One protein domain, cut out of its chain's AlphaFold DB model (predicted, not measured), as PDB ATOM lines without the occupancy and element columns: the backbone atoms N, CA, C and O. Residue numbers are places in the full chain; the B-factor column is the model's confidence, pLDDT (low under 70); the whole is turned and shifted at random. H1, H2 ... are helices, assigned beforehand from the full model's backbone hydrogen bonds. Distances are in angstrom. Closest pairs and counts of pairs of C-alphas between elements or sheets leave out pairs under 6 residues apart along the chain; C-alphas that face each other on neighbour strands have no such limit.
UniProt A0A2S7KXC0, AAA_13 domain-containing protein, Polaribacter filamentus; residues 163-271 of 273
ATOM      1  N   PRO A 163      93.506 236.670  50.590       68.31
ATOM      2  CA  PRO A 163      92.642 236.006  49.613       68.31
ATOM      3  C   PRO A 163      93.112 234.593  49.239       68.31
ATOM      4  O   PRO A 163      92.283 233.728  48.963       68.31
ATOM      5  N   ASP A 164      94.419 234.320  49.262       71.88
ATOM      6  CA  ASP A 164      94.992 233.033  48.830       71.88
ATOM      7  C   ASP A 164      94.533 231.878  49.717       71.88
ATOM      8  O   ASP A 164      94.241 230.791  49.218       71.88
ATOM      9  N   ASP A 165      94.372 232.125  51.016       68.62
ATOM     10  CA  ASP A 165      93.890 231.121  51.962       68.62
ATOM     11  C   ASP A 165      92.424 230.767  51.695       68.62
ATOM     12  O   ASP A 165      92.041 229.599  51.769       68.62
ATOM     13  N   LYS A 166      91.612 231.750  51.285       72.56
ATOM     14  CA  LYS A 166      90.224 231.531  50.859       72.56
ATOM     15  C   LYS A 166      90.156 230.706  49.579       72.56
ATOM     16  O   LYS A 166      89.296 229.835  49.464       72.56
ATOM     17  N   ILE A 167      91.063 230.943  48.630       80.81
ATOM     18  CA  ILE A 167      91.161 230.127  47.413       80.81
ATOM     19  C   ILE A 167      91.582 228.702  47.754       80.81
ATOM     20  O   ILE A 167      90.929 227.763  47.309       80.81
ATOM     21  N   ILE A 168      92.596 228.522  48.601       81.31
ATOM     22  CA  ILE A 168      93.051 227.197  49.043       81.31
ATOM     23  C   ILE A 168      91.942 226.456  49.805       81.31
ATOM     24  O   ILE A 168      91.723 225.270  49.562       81.31
ATOM     25  N   ALA A 169      91.208 227.130  50.693       81.56
ATOM     26  CA  ALA A 169      90.080 226.543  51.413       81.56
ATOM     27  C   ALA A 169      88.957 226.106  50.461       81.56
ATOM     28  O   ALA A 169      88.430 225.003  50.598       81.56
ATOM     29  N   LYS A 170      88.637 226.926  49.452       86.88
ATOM     30  CA  LYS A 170      87.680 226.571  48.394       86.88
ATOM     31  C   LYS A 170      88.165 225.375  47.574       86.88
ATOM     32  O   LYS A 170      87.379 224.467  47.338       86.88
ATOM     33  N   ILE A 171      89.447 225.326  47.194       87.50
ATOM     34  CA  ILE A 171      90.037 224.176  46.486       87.50
ATOM     35  C   ILE A 171      89.864 222.898  47.315       87.50
ATOM     36  O   ILE A 171      89.380 221.897  46.789       87.50
ATOM     37  N   LYS A 172      90.206 222.936  48.610       87.00
ATOM     38  CA  LYS A 172      90.045 221.791  49.522       87.00
ATOM     39  C   LYS A 172      88.590 221.346  49.626       87.00
ATOM     40  O   LYS A 172      88.311 220.169  49.439       87.00
ATOM     41  N   ARG A 173      87.666 222.287  49.835       89.81
ATOM     42  CA  ARG A 173      86.228 222.002  49.908       89.81
ATOM     43  C   ARG A 173      85.710 221.341  48.628       89.81
ATOM     44  O   ARG A 173      85.038 220.320  48.690       89.81
ATOM     45  N   VAL A 174      86.033 221.899  47.460       88.44
ATOM     46  CA  VAL A 174      85.621 221.325  46.167       88.44
ATOM     47  C   VAL A 174      86.221 219.923  45.981       88.44
ATOM     48  O   VAL A 174      85.562 219.041  45.429       88.44
ATOM     49  N   LYS A 175      87.443 219.682  46.481       88.31
ATOM     50  CA  LYS A 175      88.103 218.370  46.401       88.31
ATOM     51  C   LYS A 175      87.424 217.339  47.295       88.31
ATOM     52  O   LYS A 175      87.177 216.230  46.840       88.31
ATOM     53  N   GLU A 176      87.052 217.721  48.514       90.31
ATOM     54  CA  GLU A 176      86.275 216.879  49.429       90.31
ATOM     55  C   GLU A 176      84.912 216.499  48.834       90.31
ATOM     56  O   GLU A 176      84.518 215.337  48.911       90.31
ATOM     57  N   ILE A 177      84.219 217.443  48.182       88.38
ATOM     58  CA  ILE A 177      82.951 217.174  47.482       88.38
ATOM     59  C   ILE A 177      83.146 216.130  46.377       88.38
ATOM     60  O   ILE A 177      82.334 215.212  46.256       88.38
ATOM     61  N   HIS A 178      84.216 216.250  45.586       88.38
ATOM     62  CA  HIS A 178      84.521 215.297  44.519       88.38
ATOM     63  C   HIS A 178      84.873 213.906  45.056       88.38
ATOM     64  O   HIS A 178      84.294 212.913  44.618       88.38
ATOM     65  N   ASP A 179      85.769 213.838  46.040       87.81
ATOM     66  CA  ASP A 179      86.260 212.577  46.600       87.81
ATOM     67  C   ASP A 179      85.154 211.806  47.326       87.81
ATOM     68  O   ASP A 179      85.048 210.587  47.193       87.81
ATOM     69  N   ASN A 180      84.279 212.525  48.034       90.19
ATOM     70  CA  ASN A 180      83.133 211.947  48.732       90.19
ATOM     71  C   ASN A 180      81.888 211.815  47.843       90.19
ATOM     72  O   ASN A 180      80.823 211.459  48.348       90.19
ATOM     73  N   GLN A 181      81.981 212.150  46.550       87.50
ATOM     74  CA  GLN A 181      80.866 212.141  45.592       87.50
ATOM     75  C   GLN A 181      79.617 212.895  46.095       87.50
ATOM     76  O   GLN A 181      78.476 212.545  45.788       87.50
ATOM     77  N   SER A 182      79.823 213.944  46.894       87.44
ATOM     78  CA  SER A 182      78.776 214.689  47.605       87.44
ATOM     79  C   SER A 182      78.206 215.826  46.750       87.44
ATOM     80  O   SER A 182      78.071 216.963  47.194       87.44
ATOM     81  N   TYR A 183      77.844 215.525  45.500       82.31
ATOM     82  CA  TYR A 183      77.466 216.514  44.475       82.31
ATOM     83  C   TYR A 183      76.168 217.288  44.748       82.31
ATOM     84  O   TYR A 183      75.840 218.223  44.026       82.31
ATOM     85  N   ASN A 184      75.439 216.927  45.805       79.19
ATOM     86  CA  ASN A 184      74.286 217.689  46.284       79.19
ATOM     87  C   ASN A 184      74.700 219.034  46.913       79.19
ATOM     88  O   ASN A 184      73.865 219.923  47.085       79.19
ATOM     89  N   GLU A 185      75.971 219.189  47.291       80.44
ATOM     90  CA  GLU A 185      76.517 220.450  47.781       80.44
ATOM     91  C   GLU A 185      76.779 221.446  46.646       80.44
ATOM     92  O   GLU A 185      77.310 221.096  45.596       80.44
ATOM     93  N   LYS A 186      76.496 222.734  46.879       82.50
ATOM     94  CA  LYS A 186      76.847 223.794  45.922       82.50
ATOM     95  C   LYS A 186      78.366 223.965  45.850       82.50
ATOM     96  O   LYS A 186      78.982 224.335  46.852       82.50
ATOM     97  N   TYR A 187      78.959 223.735  44.682       83.12
ATOM     98  CA  TYR A 187      80.405 223.863  44.436       83.12
ATOM     99  C   TYR A 187      80.744 224.831  43.290       83.12
ATOM    100  O   TYR A 187      81.865 225.325  43.201       83.12
ATOM    101  N   ASP A 188      79.771 225.160  42.442       80.06
ATOM    102  CA  ASP A 188      79.919 225.969  41.231       80.06
ATOM    103  C   ASP A 188      80.458 227.380  41.524       80.06
ATOM    104  O   ASP A 188      81.366 227.863  40.847       80.06
ATOM    105  N   GLY A 189      79.959 228.036  42.576       78.31
ATOM    106  CA  GLY A 189      80.459 229.342  43.016       78.31
ATOM    107  C   GLY A 189      81.927 229.312  43.453       78.31
ATOM    108  O   GLY A 189      82.677 230.246  43.173       78.31
ATOM    109  N   ASP A 190      82.357 228.223  44.089       82.88
ATOM    110  CA  ASP A 190      83.742 228.052  44.522       82.88
ATOM    111  C   ASP A 190      84.661 227.789  43.330       82.88
ATOM    112  O   ASP A 190      85.687 228.460  43.207       82.88
ATOM    113  N   CYS A 191      84.257 226.913  42.404       83.62
ATOM    114  CA  CYS A 191      84.987 226.670  41.160       83.62
ATOM    115  C   CYS A 191      85.204 227.963  40.359       83.62
ATOM    116  O   CYS A 191      86.317 228.210  39.895       83.62
ATOM    117  N   ARG A 192      84.187 228.833  40.251       80.88
ATOM    118  CA  ARG A 192      84.307 230.135  39.565       80.88
ATOM    119  C   ARG A 192      85.366 231.031  40.205       80.88
ATOM    120  O   ARG A 192      86.231 231.549  39.505       80.88
ATOM    121  N   VAL A 193      85.324 231.180  41.529       80.81
ATOM    122  CA  VAL A 193      86.269 232.021  42.281       80.81
ATOM    123  C   VAL A 193      87.703 231.488  42.177       80.81
ATOM    124  O   VAL A 193      88.647 232.275  42.053       80.81
ATOM    125  N   ILE A 194      87.874 230.163  42.194       84.06
ATOM    126  CA  ILE A 194      89.176 229.510  42.009       84.06
ATOM    127  C   ILE A 194      89.713 229.785  40.598       84.06
ATOM    128  O   ILE A 194      90.835 230.275  40.466       84.06
ATOM    129  N   LEU A 195      88.906 229.543  39.556       80.31
ATOM    130  CA  LEU A 195      89.294 229.793  38.163       80.31
ATOM    131  C   LEU A 195      89.657 231.259  37.929       80.31
ATOM    132  O   LEU A 195      90.683 231.544  37.321       80.31
ATOM    133  N   GLU A 196      88.868 232.196  38.459       80.69
ATOM    134  CA  GLU A 196      89.150 233.629  38.347       80.69
ATOM    135  C   GLU A 196      90.531 233.991  38.906       80.69
ATOM    136  O   GLU A 196      91.283 234.747  38.287       80.69
ATOM    137  N   ASN A 197      90.886 233.427  40.062       80.25
ATOM    138  CA  ASN A 197      92.178 233.669  40.695       80.25
ATOM    139  C   ASN A 197      93.335 233.045  39.916       80.25
ATOM    140  O   ASN A 197      94.387 233.674  39.786       80.25
ATOM    141  N   ILE A 198      93.136 231.850  39.360       79.94
ATOM    142  CA  ILE A 198      94.124 231.204  38.496       79.94
ATOM    143  C   ILE A 198      94.331 232.037  37.229       79.94
ATOM    144  O   ILE A 198      95.477 232.336  36.894       79.94
ATOM    145  N   PHE A 199      93.261 232.496  36.570       77.81
ATOM    146  CA  PHE A 199      93.378 233.307  35.357       77.81
ATOM    147  C   PHE A 199      94.117 234.618  35.594       77.81
ATOM    148  O   PHE A 199      95.053 234.939  34.859       77.81
ATOM    149  N   LYS A 200      93.747 235.337  36.661       78.69
ATOM    150  CA  LYS A 200      94.376 236.609  37.038       78.69
ATOM    151  C   LYS A 200      95.877 236.489  37.300       78.69
ATOM    152  O   LYS A 200      96.574 237.490  37.181       78.69
ATOM    153  N   ARG A 201      96.374 235.298  37.656       79.31
ATOM    154  CA  ARG A 201      97.795 235.039  37.941       79.31
ATOM    155  C   ARG A 201      98.529 234.439  36.750       79.31
ATOM    156  O   ARG A 201      99.533 234.994  36.318       79.31
ATOM    157  N   LYS A 202      98.021 233.326  36.210       77.75
ATOM    158  CA  LYS A 202      98.660 232.551  35.133       77.75
ATOM    159  C   LYS A 202      98.691 233.325  33.815       77.75
ATOM    160  O   LYS A 202      99.662 233.211  33.076       77.75
ATOM    161  N   TYR A 203      97.682 234.160  33.550       79.06
ATOM    162  CA  TYR A 203      97.548 234.885  32.283       79.06
ATOM    163  C   TYR A 203      97.449 236.406  32.449       79.06
ATOM    164  O   TYR A 203      96.907 237.086  31.576       79.06
ATOM    165  N   TYR A 204      97.990 236.953  33.545       81.00
ATOM    166  CA  TYR A 204      97.902 238.379  33.883       81.00
ATOM    167  C   TYR A 204      98.192 239.306  32.692       81.00
ATOM    168  O   TYR A 204      97.375 240.157  32.363       81.00
ATOM    169  N   PHE A 205      99.316 239.099  31.999       81.12
ATOM    170  CA  PHE A 205      99.736 239.959  30.886       81.12
ATOM    171  C   PHE A 205      98.843 239.856  29.643       81.12
ATOM    172  O   PHE A 205      98.752 240.806  28.874       81.12
ATOM    173  N   LEU A 206      98.168 238.724  29.434       80.12
ATOM    174  CA  LEU A 206      97.237 238.555  28.314       80.12
ATOM    175  C   LEU A 206      95.862 239.163  28.624       80.12
ATOM    176  O   LEU A 206      95.133 239.551  27.711       80.12
ATOM    177  N   LEU A 207      95.527 239.265  29.911       82.12
ATOM    178  CA  LEU A 207      94.223 239.680  30.419       82.12
ATOM    179  C   LEU A 207      94.243 241.032  31.134       82.12
ATOM    180  O   LEU A 207      93.241 241.401  31.740       82.12
ATOM    181  N   GLU A 208      95.346 241.777  31.087       83.06
ATOM    182  CA  GLU A 208      95.553 242.972  31.916       83.06
ATOM    183  C   GLU A 208      94.389 243.975  31.806       83.06
ATOM    184  O   GLU A 208      93.856 244.425  32.823       83.06
ATOM    185  N   ASP A 209      93.936 244.263  30.582       83.62
ATOM    186  CA  ASP A 209      92.820 245.181  30.316       83.62
ATOM    187  C   ASP A 209      91.472 244.644  30.818       83.62
ATOM    188  O   ASP A 209      90.653 245.397  31.357       83.62
ATOM    189  N   ASP A 210      91.244 243.338  30.693       79.94
ATOM    190  CA  ASP A 210      90.014 242.685  31.141       79.94
ATOM    191  C   ASP A 210      89.951 242.608  32.669       79.94
ATOM    192  O   ASP A 210      88.894 242.833  33.262       79.94
ATOM    193  N   ILE A 211      91.094 242.368  33.318       76.62
ATOM    194  CA  ILE A 211      91.241 242.362  34.776       76.62
ATOM    195  C   ILE A 211      91.010 243.769  35.332       76.62
ATOM    196  O   ILE A 211      90.218 243.932  36.264       76.62
ATOM    197  N   LYS A 212      91.646 244.798  34.749       78.19
ATOM    198  CA  LYS A 212      91.438 246.206  35.143       78.19
ATOM    199  C   LYS A 212      89.979 246.629  34.980       78.19
ATOM    200  O   LYS A 212      89.447 247.332  35.837       78.19
ATOM    201  N   SER A 213      89.323 246.146  33.928       77.50
ATOM    202  CA  SER A 213      87.908 246.411  33.639       77.50
ATOM    203  C   SER A 213      86.937 245.520  34.426       77.50
ATOM    204  O   SER A 213      85.733 245.590  34.190       77.50
ATOM    205  N   ARG A 214      87.435 244.691  35.360       73.50
ATOM    206  CA  ARG A 214      86.642 243.781  36.208       73.50
ATOM    207  C   ARG A 214      85.706 242.863  35.412       73.50
ATOM    208  O   ARG A 214      84.582 242.606  35.836       73.50
ATOM    209  N   LYS A 215      86.154 242.389  34.247       74.81
ATOM    210  CA  LYS A 215      85.359 241.478  33.415       74.81
ATOM    211  C   LYS A 215      85.281 240.079  34.041       74.81
ATOM    212  O   LYS A 215      86.072 239.728  34.912       74.81
ATOM    213  N   SER A 216      84.294 239.295  33.611       74.50
ATOM    214  CA  SER A 216      84.020 237.965  34.163       74.50
ATOM    215  C   SER A 216      85.042 236.914  33.719       74.50
ATOM    216  O   SER A 216      85.695 237.058  32.686       74.50
ATOM    217  N   VAL A 217      85.084 235.792  34.449       71.75
ATOM    218  CA  VAL A 217      85.863 234.588  34.101       71.75
ATOM    219  C   VAL A 217      85.612 234.140  32.661       71.75
ATOM    220  O   VAL A 217      86.550 233.815  31.946       71.75
ATOM    221  N   ARG A 218      84.360 234.193  32.194       73.56
ATOM    222  CA  ARG A 218      84.026 233.853  30.808       73.56
ATOM    223  C   ARG A 218      84.664 234.810  29.803       73.56
ATOM    224  O   ARG A 218      85.121 234.367  28.757       73.56
ATOM    225  N   THR A 219      84.718 236.100  30.131       78.62
ATOM    226  CA  THR A 219      85.370 237.088  29.265       78.62
ATOM    227  C   THR A 219      86.875 236.860  29.211       78.62
ATOM    228  O   THR A 219      87.466 236.997  28.149       78.62
ATOM    229  N   PHE A 220      87.485 236.444  30.325       78.69
ATOM    230  CA  PHE A 220      88.886 236.022  30.332       78.69
ATOM    231  C   PHE A 220      89.107 234.848  29.383       78.69
ATOM    232  O   PHE A 220      90.033 234.887  28.583       78.69
ATOM    233  N   THR A 221      88.226 233.847  29.414       72.88
ATOM    234  CA  THR A 221      88.274 232.709  28.492       72.88
ATOM    235  C   THR A 221      88.211 233.176  27.032       72.88
ATOM    236  O   THR A 221      89.121 232.876  26.269       72.88
ATOM    237  N   THR A 222      87.230 233.997  26.647       79.31
ATOM    238  CA  THR A 222      87.123 234.508  25.264       79.31
ATOM    239  C   THR A 222      88.337 235.339  24.840       79.31
ATOM    240  O   THR A 222      88.886 235.124  23.764       79.31
ATOM    241  N   SER A 223      88.825 236.238  25.698       80.12
ATOM    242  CA  SER A 223      90.025 237.027  25.407       80.12
ATOM    243  C   SER A 223      91.290 236.169  25.286       80.12
ATOM    244  O   SER A 223      92.203 236.521  24.538       80.12
ATOM    245  N   LEU A 224      91.373 235.054  26.020       76.88
ATOM    246  CA  LEU A 224      92.473 234.098  25.889       76.88
ATOM    247  C   LEU A 224      92.405 233.325  24.574       76.88
ATOM    248  O   LEU A 224      93.456 233.072  24.001       76.88
ATOM    249  N   GLU A 225      91.214 233.002  24.066       76.56
ATOM    250  CA  GLU A 225      91.046 232.355  22.756       76.56
ATOM    251  C   GLU A 225      91.658 233.179  21.631       76.56
ATOM    252  O   GLU A 225      92.438 232.677  20.823       76.56
ATOM    253  N   GLU A 226      91.324 234.470  21.610       77.56
ATOM    254  CA  GLU A 226      91.767 235.395  20.570       77.56
ATOM    255  C   GLU A 226      93.282 235.625  20.619       77.56
ATOM    256  O   GLU A 226      93.919 235.838  19.587       77.56
ATOM    257  N   LYS A 227      93.867 235.582  21.822       76.00
ATOM    258  CA  LYS A 227      95.276 235.925  22.059       76.00
ATOM    259  C   LYS A 227      96.206 234.708  22.135       76.00
ATOM    260  O   LYS A 227      97.406 234.874  21.921       76.00
ATOM    261  N   TYR A 228      95.699 233.516  22.466       69.38
ATOM    262  CA  TYR A 228      96.503 232.316  22.735       69.38
ATOM    263  C   TYR A 228      95.728 230.989  22.516       69.38
ATOM    264  O   TYR A 228      95.392 230.291  23.476       69.38
ATOM    265  N   PRO A 229      95.454 230.596  21.258       65.38
ATOM    266  CA  PRO A 229      94.704 229.378  20.955       65.38
ATOM    267  C   PRO A 229      95.564 228.114  21.156       65.38
ATOM    268  O   PRO A 229      96.473 227.837  20.372       65.38
ATOM    269  N   THR A 230      95.270 227.322  22.192       65.56
ATOM    270  CA  THR A 230      95.912 226.017  22.469       65.56
ATOM    271  C   THR A 230      94.885 224.891  22.616       65.56
ATOM    272  O   THR A 230      93.705 225.148  22.832       65.56
ATOM    273  N   GLU A 231      95.302 223.621  22.526       60.00
ATOM    274  CA  GLU A 231      94.389 222.480  22.745       60.00
ATOM    275  C   GLU A 231      93.772 222.467  24.159       60.00
ATOM    276  O   GLU A 231      92.607 222.091  24.315       60.00
ATOM    277  N   ASP A 232      94.494 222.973  25.166       62.03
ATOM    278  CA  ASP A 232      94.014 223.121  26.549       62.03
ATOM    279  C   ASP A 232      92.844 224.114  26.680       62.03
ATOM    280  O   ASP A 232      92.015 223.997  27.586       62.03
ATOM    281  N   TYR A 233      92.710 225.054  25.737       64.44
ATOM    282  CA  TYR A 233      91.621 226.033  25.715       64.44
ATOM    283  C   TYR A 233      90.242 225.383  25.534       64.44
ATOM    284  O   TYR A 233      89.269 225.771  26.182       64.44
ATOM    285  N   ASN A 234      90.140 224.348  24.695       66.12
ATOM    286  CA  ASN A 234      88.860 223.685  24.435       66.12
ATOM    287  C   ASN A 234      88.299 222.997  25.688       66.12
ATOM    288  O   ASN A 234      87.081 222.945  25.867       66.12
ATOM    289  N   LYS A 235      89.176 222.494  26.568       70.06
ATOM    290  CA  LYS A 235      88.788 221.930  27.869       70.06
ATOM    291  C   LYS A 235      88.271 223.020  28.807       70.06
ATOM    292  O   LYS A 235      87.193 222.891  29.379       70.06
ATOM    293  N   LEU A 236      88.989 224.138  28.870       70.50
ATOM    294  CA  LEU A 236      88.646 225.308  29.674       70.50
ATOM    295  C   LEU A 236      87.286 225.922  29.284       70.50
ATOM    296  O   LEU A 236      86.488 226.294  30.147       70.50
ATOM    297  N   LEU A 237      87.002 226.013  27.979       70.19
ATOM    298  CA  LEU A 237      85.745 226.547  27.453       70.19
ATOM    299  C   LEU A 237      84.553 225.636  27.780       70.19
ATOM    300  O   LEU A 237      83.494 226.136  28.170       70.19
ATOM    301  N   ARG A 238      84.732 224.311  27.661       73.88
ATOM    302  CA  ARG A 238      83.732 223.310  28.071       73.88
ATOM    303  C   ARG A 238      83.433 223.419  29.561       73.88
ATOM    304  O   ARG A 238      82.282 223.641  29.918       73.88
ATOM    305  N   LEU A 239      84.472 223.453  30.393       75.44
ATOM    306  CA  LEU A 239      84.338 223.634  31.836       75.44
ATOM    307  C   LEU A 239      83.582 224.924  32.205       75.44
ATOM    308  O   LEU A 239      82.732 224.918  33.093       75.44
ATOM    309  N   CYS A 240      83.844 226.037  31.512       70.88
ATOM    310  CA  CYS A 240      83.112 227.286  31.741       70.88
ATOM    311  C   CYS A 240      81.620 227.185  31.372       70.88
ATOM    312  O   CYS A 240      80.804 227.864  31.994       70.88
ATOM    313  N   ASN A 241      81.264 226.387  30.356       71.69
ATOM    314  CA  ASN A 241      79.865 226.117  30.010       71.69
ATOM    315  C   ASN A 241      79.201 225.232  31.075       71.69
ATOM    316  O   ASN A 241      78.097 225.533  31.517       71.69
ATOM    317  N   ASP A 242      79.892 224.182  31.521       73.62
ATOM    318  CA  ASP A 242      79.353 223.201  32.466       73.62
ATOM    319  C   ASP A 242      79.180 223.765  33.883       73.62
ATOM    320  O   ASP A 242      78.262 223.386  34.607       73.62
ATOM    321  N   LEU A 243      80.002 224.744  34.271       71.69
ATOM    322  CA  LEU A 243      79.849 225.486  35.527       71.69
ATOM    323  C   LEU A 243      78.762 226.577  35.478       71.69
ATOM    324  O   LEU A 243      78.682 227.374  36.413       71.69
ATOM    325  N   ASN A 244      77.959 226.656  34.408       65.56
ATOM    326  CA  ASN A 244      76.927 227.676  34.177       65.56
ATOM    327  C   ASN A 244      77.378 229.084  34.617       65.56
ATOM    328  O   ASN A 244      76.805 229.698  35.520       65.56
ATOM    329  N   ILE A 245      78.518 229.552  34.104       58.94
ATOM    330  CA  ILE A 245      79.052 230.885  34.414       58.94
ATOM    331  C   ILE A 245      78.216 231.902  33.620       58.94
ATOM    332  O   ILE A 245      78.597 232.275  32.512       58.94
ATOM    333  N   GLU A 246      77.040 232.271  34.143       50.25
ATOM    334  CA  GLU A 246      76.043 233.051  33.399       50.25
ATOM    335  C   GLU A 246      76.498 234.468  33.018       50.25
ATOM    336  O   GLU A 246      77.212 235.175  33.740       50.25
ATOM    337  N   LEU A 247      76.020 234.840  31.830       36.00
ATOM    338  CA  LEU A 247      75.921 236.172  31.258       36.00
ATOM    339  C   LEU A 247      74.928 236.997  32.086       36.00
ATOM    340  O   LEU A 247      73.943 236.468  32.595       36.00
ATOM    341  N   HIS A 248      75.116 238.312  32.154       33.84
ATOM    342  CA  HIS A 248      73.927 239.145  32.296       33.84
ATOM    343  C   HIS A 248      73.011 238.844  31.097       33.84
ATOM    344  O   HIS A 248      73.459 238.958  29.957       33.84
ATOM    345  N   ASP A 249      71.774 238.460  31.413       35.69
ATOM    346  CA  ASP A 249      70.593 238.269  30.559       35.69
ATOM    347  C   ASP A 249      70.174 236.810  30.264       35.69
ATOM    348  O   ASP A 249      70.585 236.187  29.289       35.69
ATOM    349  N   ASN A 250      69.185 236.397  31.070       34.72
ATOM    350  CA  ASN A 250      68.178 235.340  30.907       34.72
ATOM    351  C   ASN A 250      68.533 233.895  31.288       34.72
ATOM    352  O   ASN A 250      69.452 233.291  30.748       34.72
ATOM    353  N   ASP A 251      67.661 233.364  32.159       43.62
ATOM    354  CA  ASP A 251      67.532 231.982  32.628       43.62
ATOM    355  C   ASP A 251      68.015 230.941  31.609       43.62
ATOM    356  O   ASP A 251      67.332 230.645  30.621       43.62
ATOM    357  N   SER A 252      69.143 230.299  31.910       38.28
ATOM    358  CA  SER A 252      69.527 229.048  31.260       38.28
ATOM    359  C   SER A 252      69.727 227.942  32.296       38.28
ATOM    360  O   SER A 252      70.589 227.999  33.171       38.28
ATOM    361  N   ASN A 253      68.882 226.911  32.187       40.81
ATOM    362  CA  ASN A 253      68.963 225.684  32.977       40.81
ATOM    363  C   ASN A 253      70.358 225.037  32.866       40.81
ATOM    364  O   ASN A 253      70.943 225.058  31.780       40.81
ATOM    365  N   PRO A 254      70.861 224.405  33.945       43.88
ATOM    366  CA  PRO A 254      72.170 223.757  33.946       43.88
ATOM    367  C   PRO A 254      72.260 222.692  32.844       43.88
ATOM    368  O   PRO A 254      71.303 221.947  32.609       43.88
ATOM    369  N   SER A 255      73.409 222.617  32.162       46.47
ATOM    370  CA  SER A 255      73.680 221.527  31.222       46.47
ATOM    371  C   SER A 255      73.658 220.189  31.978       46.47
ATOM    372  O   SER A 255      74.092 220.093  33.124       46.47
ATOM    373  N   ASN A 256      73.125 219.149  31.330       48.62
ATOM    374  CA  ASN A 256      72.992 217.766  31.823       48.62
ATOM    375  C   ASN A 256      74.352 217.035  32.009       48.62
ATOM    376  O   ASN A 256      74.461 215.848  31.699       48.62
ATOM    377  N   GLY A 257      75.411 217.721  32.440       56.28
ATOM    378  CA  GLY A 257      76.701 217.101  32.733       56.28
ATOM    379  C   GLY A 257      76.663 216.333  34.055       56.28
ATOM    380  O   GLY A 257      76.157 216.832  35.057       56.28
ATOM    381  N   ASP A 258      77.209 215.117  34.073       77.31
ATOM    382  CA  ASP A 258      77.465 214.389  35.318       77.31
ATOM    383  C   ASP A 258      78.398 215.228  36.212       77.31
ATOM    384  O   ASP A 258      79.534 215.510  35.830       77.31
ATOM    385  N   HIS A 259      77.932 215.639  37.396       78.94
ATOM    386  CA  HIS A 259      78.688 216.477  38.337       78.94
ATOM    387  C   HIS A 259      80.083 215.915  38.658       78.94
ATOM    388  O   HIS A 259      81.031 216.679  38.861       78.94
ATOM    389  N   GLY A 260      80.232 214.585  38.652       77.81
ATOM    390  CA  GLY A 260      81.531 213.935  38.816       77.81
ATOM    391  C   GLY A 260      82.487 214.177  37.650       77.81
ATOM    392  O   GLY A 260      83.682 214.372  37.871       77.81
ATOM    393  N   SER A 261      81.963 214.225  36.429       81.38
ATOM    394  CA  SER A 261      82.714 214.578  35.223       81.38
ATOM    395  C   SER A 261      83.092 216.066  35.216       81.38
ATOM    396  O   SER A 261      84.247 216.392  34.977       81.38
ATOM    397  N   ILE A 262      82.175 216.959  35.612       81.81
ATOM    398  CA  ILE A 262      82.439 218.410  35.699       81.81
ATOM    399  C   ILE A 262      83.570 218.717  36.692       81.81
ATOM    400  O   ILE A 262      84.464 219.509  36.401       81.81
ATOM    401  N   LEU A 263      83.548 218.094  37.875       83.06
ATOM    402  CA  LEU A 263      84.599 218.300  38.874       83.06
ATOM    403  C   LEU A 263      85.927 217.650  38.478       83.06
ATOM    404  O   LEU A 263      86.979 218.196  38.798       83.06
ATOM    405  N   ARG A 264      85.900 216.535  37.741       83.06
ATOM    406  CA  ARG A 264      87.115 215.958  37.159       83.06
ATOM    407  C   ARG A 264      87.756 216.922  36.164       83.06
ATOM    408  O   ARG A 264      88.924 217.257  36.331       83.06
ATOM    409  N   ASP A 265      86.978 217.435  35.215       81.25
ATOM    410  CA  ASP A 265      87.447 218.406  34.222       81.25
ATOM    411  C   ASP A 265      87.958 219.689  34.896       81.25
ATOM    412  O   ASP A 265      88.977 220.248  34.487       81.25
ATOM    413  N   PHE A 266      87.296 220.132  35.974       83.75
ATOM    414  CA  PHE A 266      87.754 221.245  36.806       83.75
ATOM    415  C   PHE A 266      89.152 220.999  37.373       83.75
ATOM    416  O   PHE A 266      90.021 221.860  37.239       83.75
ATOM    417  N   PHE A 267      89.375 219.837  37.989       82.50
ATOM    418  CA  PHE A 267      90.650 219.505  38.611       82.50
ATOM    419  C   PHE A 267      91.781 219.260  37.613       82.50
ATOM    420  O   PHE A 267      92.903 219.694  37.878       82.50
ATOM    421  N   GLU A 268      91.479 218.647  36.466       80.56
ATOM    422  CA  GLU A 268      92.424 218.517  35.352       80.56
ATOM    423  C   GLU A 268      92.839 219.903  34.830       80.56
ATOM    424  O   GLU A 268      94.022 220.161  34.613       80.56
ATOM    425  N   CYS A 269      91.890 220.840  34.685       75.50
ATOM    426  CA  CYS A 269      92.176 222.197  34.201       75.50
ATOM    427  C   CYS A 269      93.073 223.015  35.142       75.50
ATOM    428  O   CYS A 269      93.761 223.932  34.689       75.50
ATOM    429  N   ILE A 270      93.053 222.722  36.443       74.31
ATOM    430  CA  ILE A 270      93.878 223.413  37.445       74.31
ATOM    431  C   ILE A 270      95.100 222.593  37.880       74.31
ATOM    432  O   ILE A 270      95.785 223.002  38.814       74.31
ATOM    433  N   GLU A 271      95.385 221.481  37.190       72.19
ATOM    434  CA  GLU A 271      96.557 220.614  37.395       72.19
ATOM    435  C   GLU A 271      96.658 220.035  38.825       72.19
ATOM    436  O   GLU A 271      97.746 219.864  39.374       72.19
TER     437      GLU A 271
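AT A GLANCE: This is residues 163 to 271 of the 273 residues of the protein "AAA_13 domain-containing protein" of Polaribacter filamentus (UniProt A0A2S7KXC0). The longest helix, H1, packs across H2 and H6 of a four-helix bundle, H2, H4, H5 and H6; H3 packs on H4. The printed part has 109 residues with six named helices, H1 to H6 in order, and no named strand: all helix. It is compact, with radius of gyration of the C-alphas 13.9 A and spans of 38 by 33 by 27 A.

IN THESE COORDINATES: Find C-alpha 163 at (92.642, 236.006, 49.613); from there H1, residues 163 to 179, runs 24.5 A. Next come H2, 188 to 202, 20.8 A; H3, 204 to 212; H4, 217 to 227; H5, 231 to 242; and H6, 259 to 269, ending at (92.176, 222.197, 34.201).

HOW THE PARTS SIT: H1 touches H2 with residues 167 to 174 alone, closest C-alphas Lys 170 and Asp 190, 5.7 A, at a steep tilt of 51 degrees. H4 and H5 form a hairpin, closest C-alphas Arg 218 and Cys 240, 6.7 A. O i to N i+4 pairs are all within hydrogen-bond range in H1, H2, H4 and H6, 3 of 5 in H3, 7 of 8 in H5.

THE WHOLE: The printed part has no cut. H5 to H6 is a long link; pLDDT is under 70 at residues 244 to 257, among others.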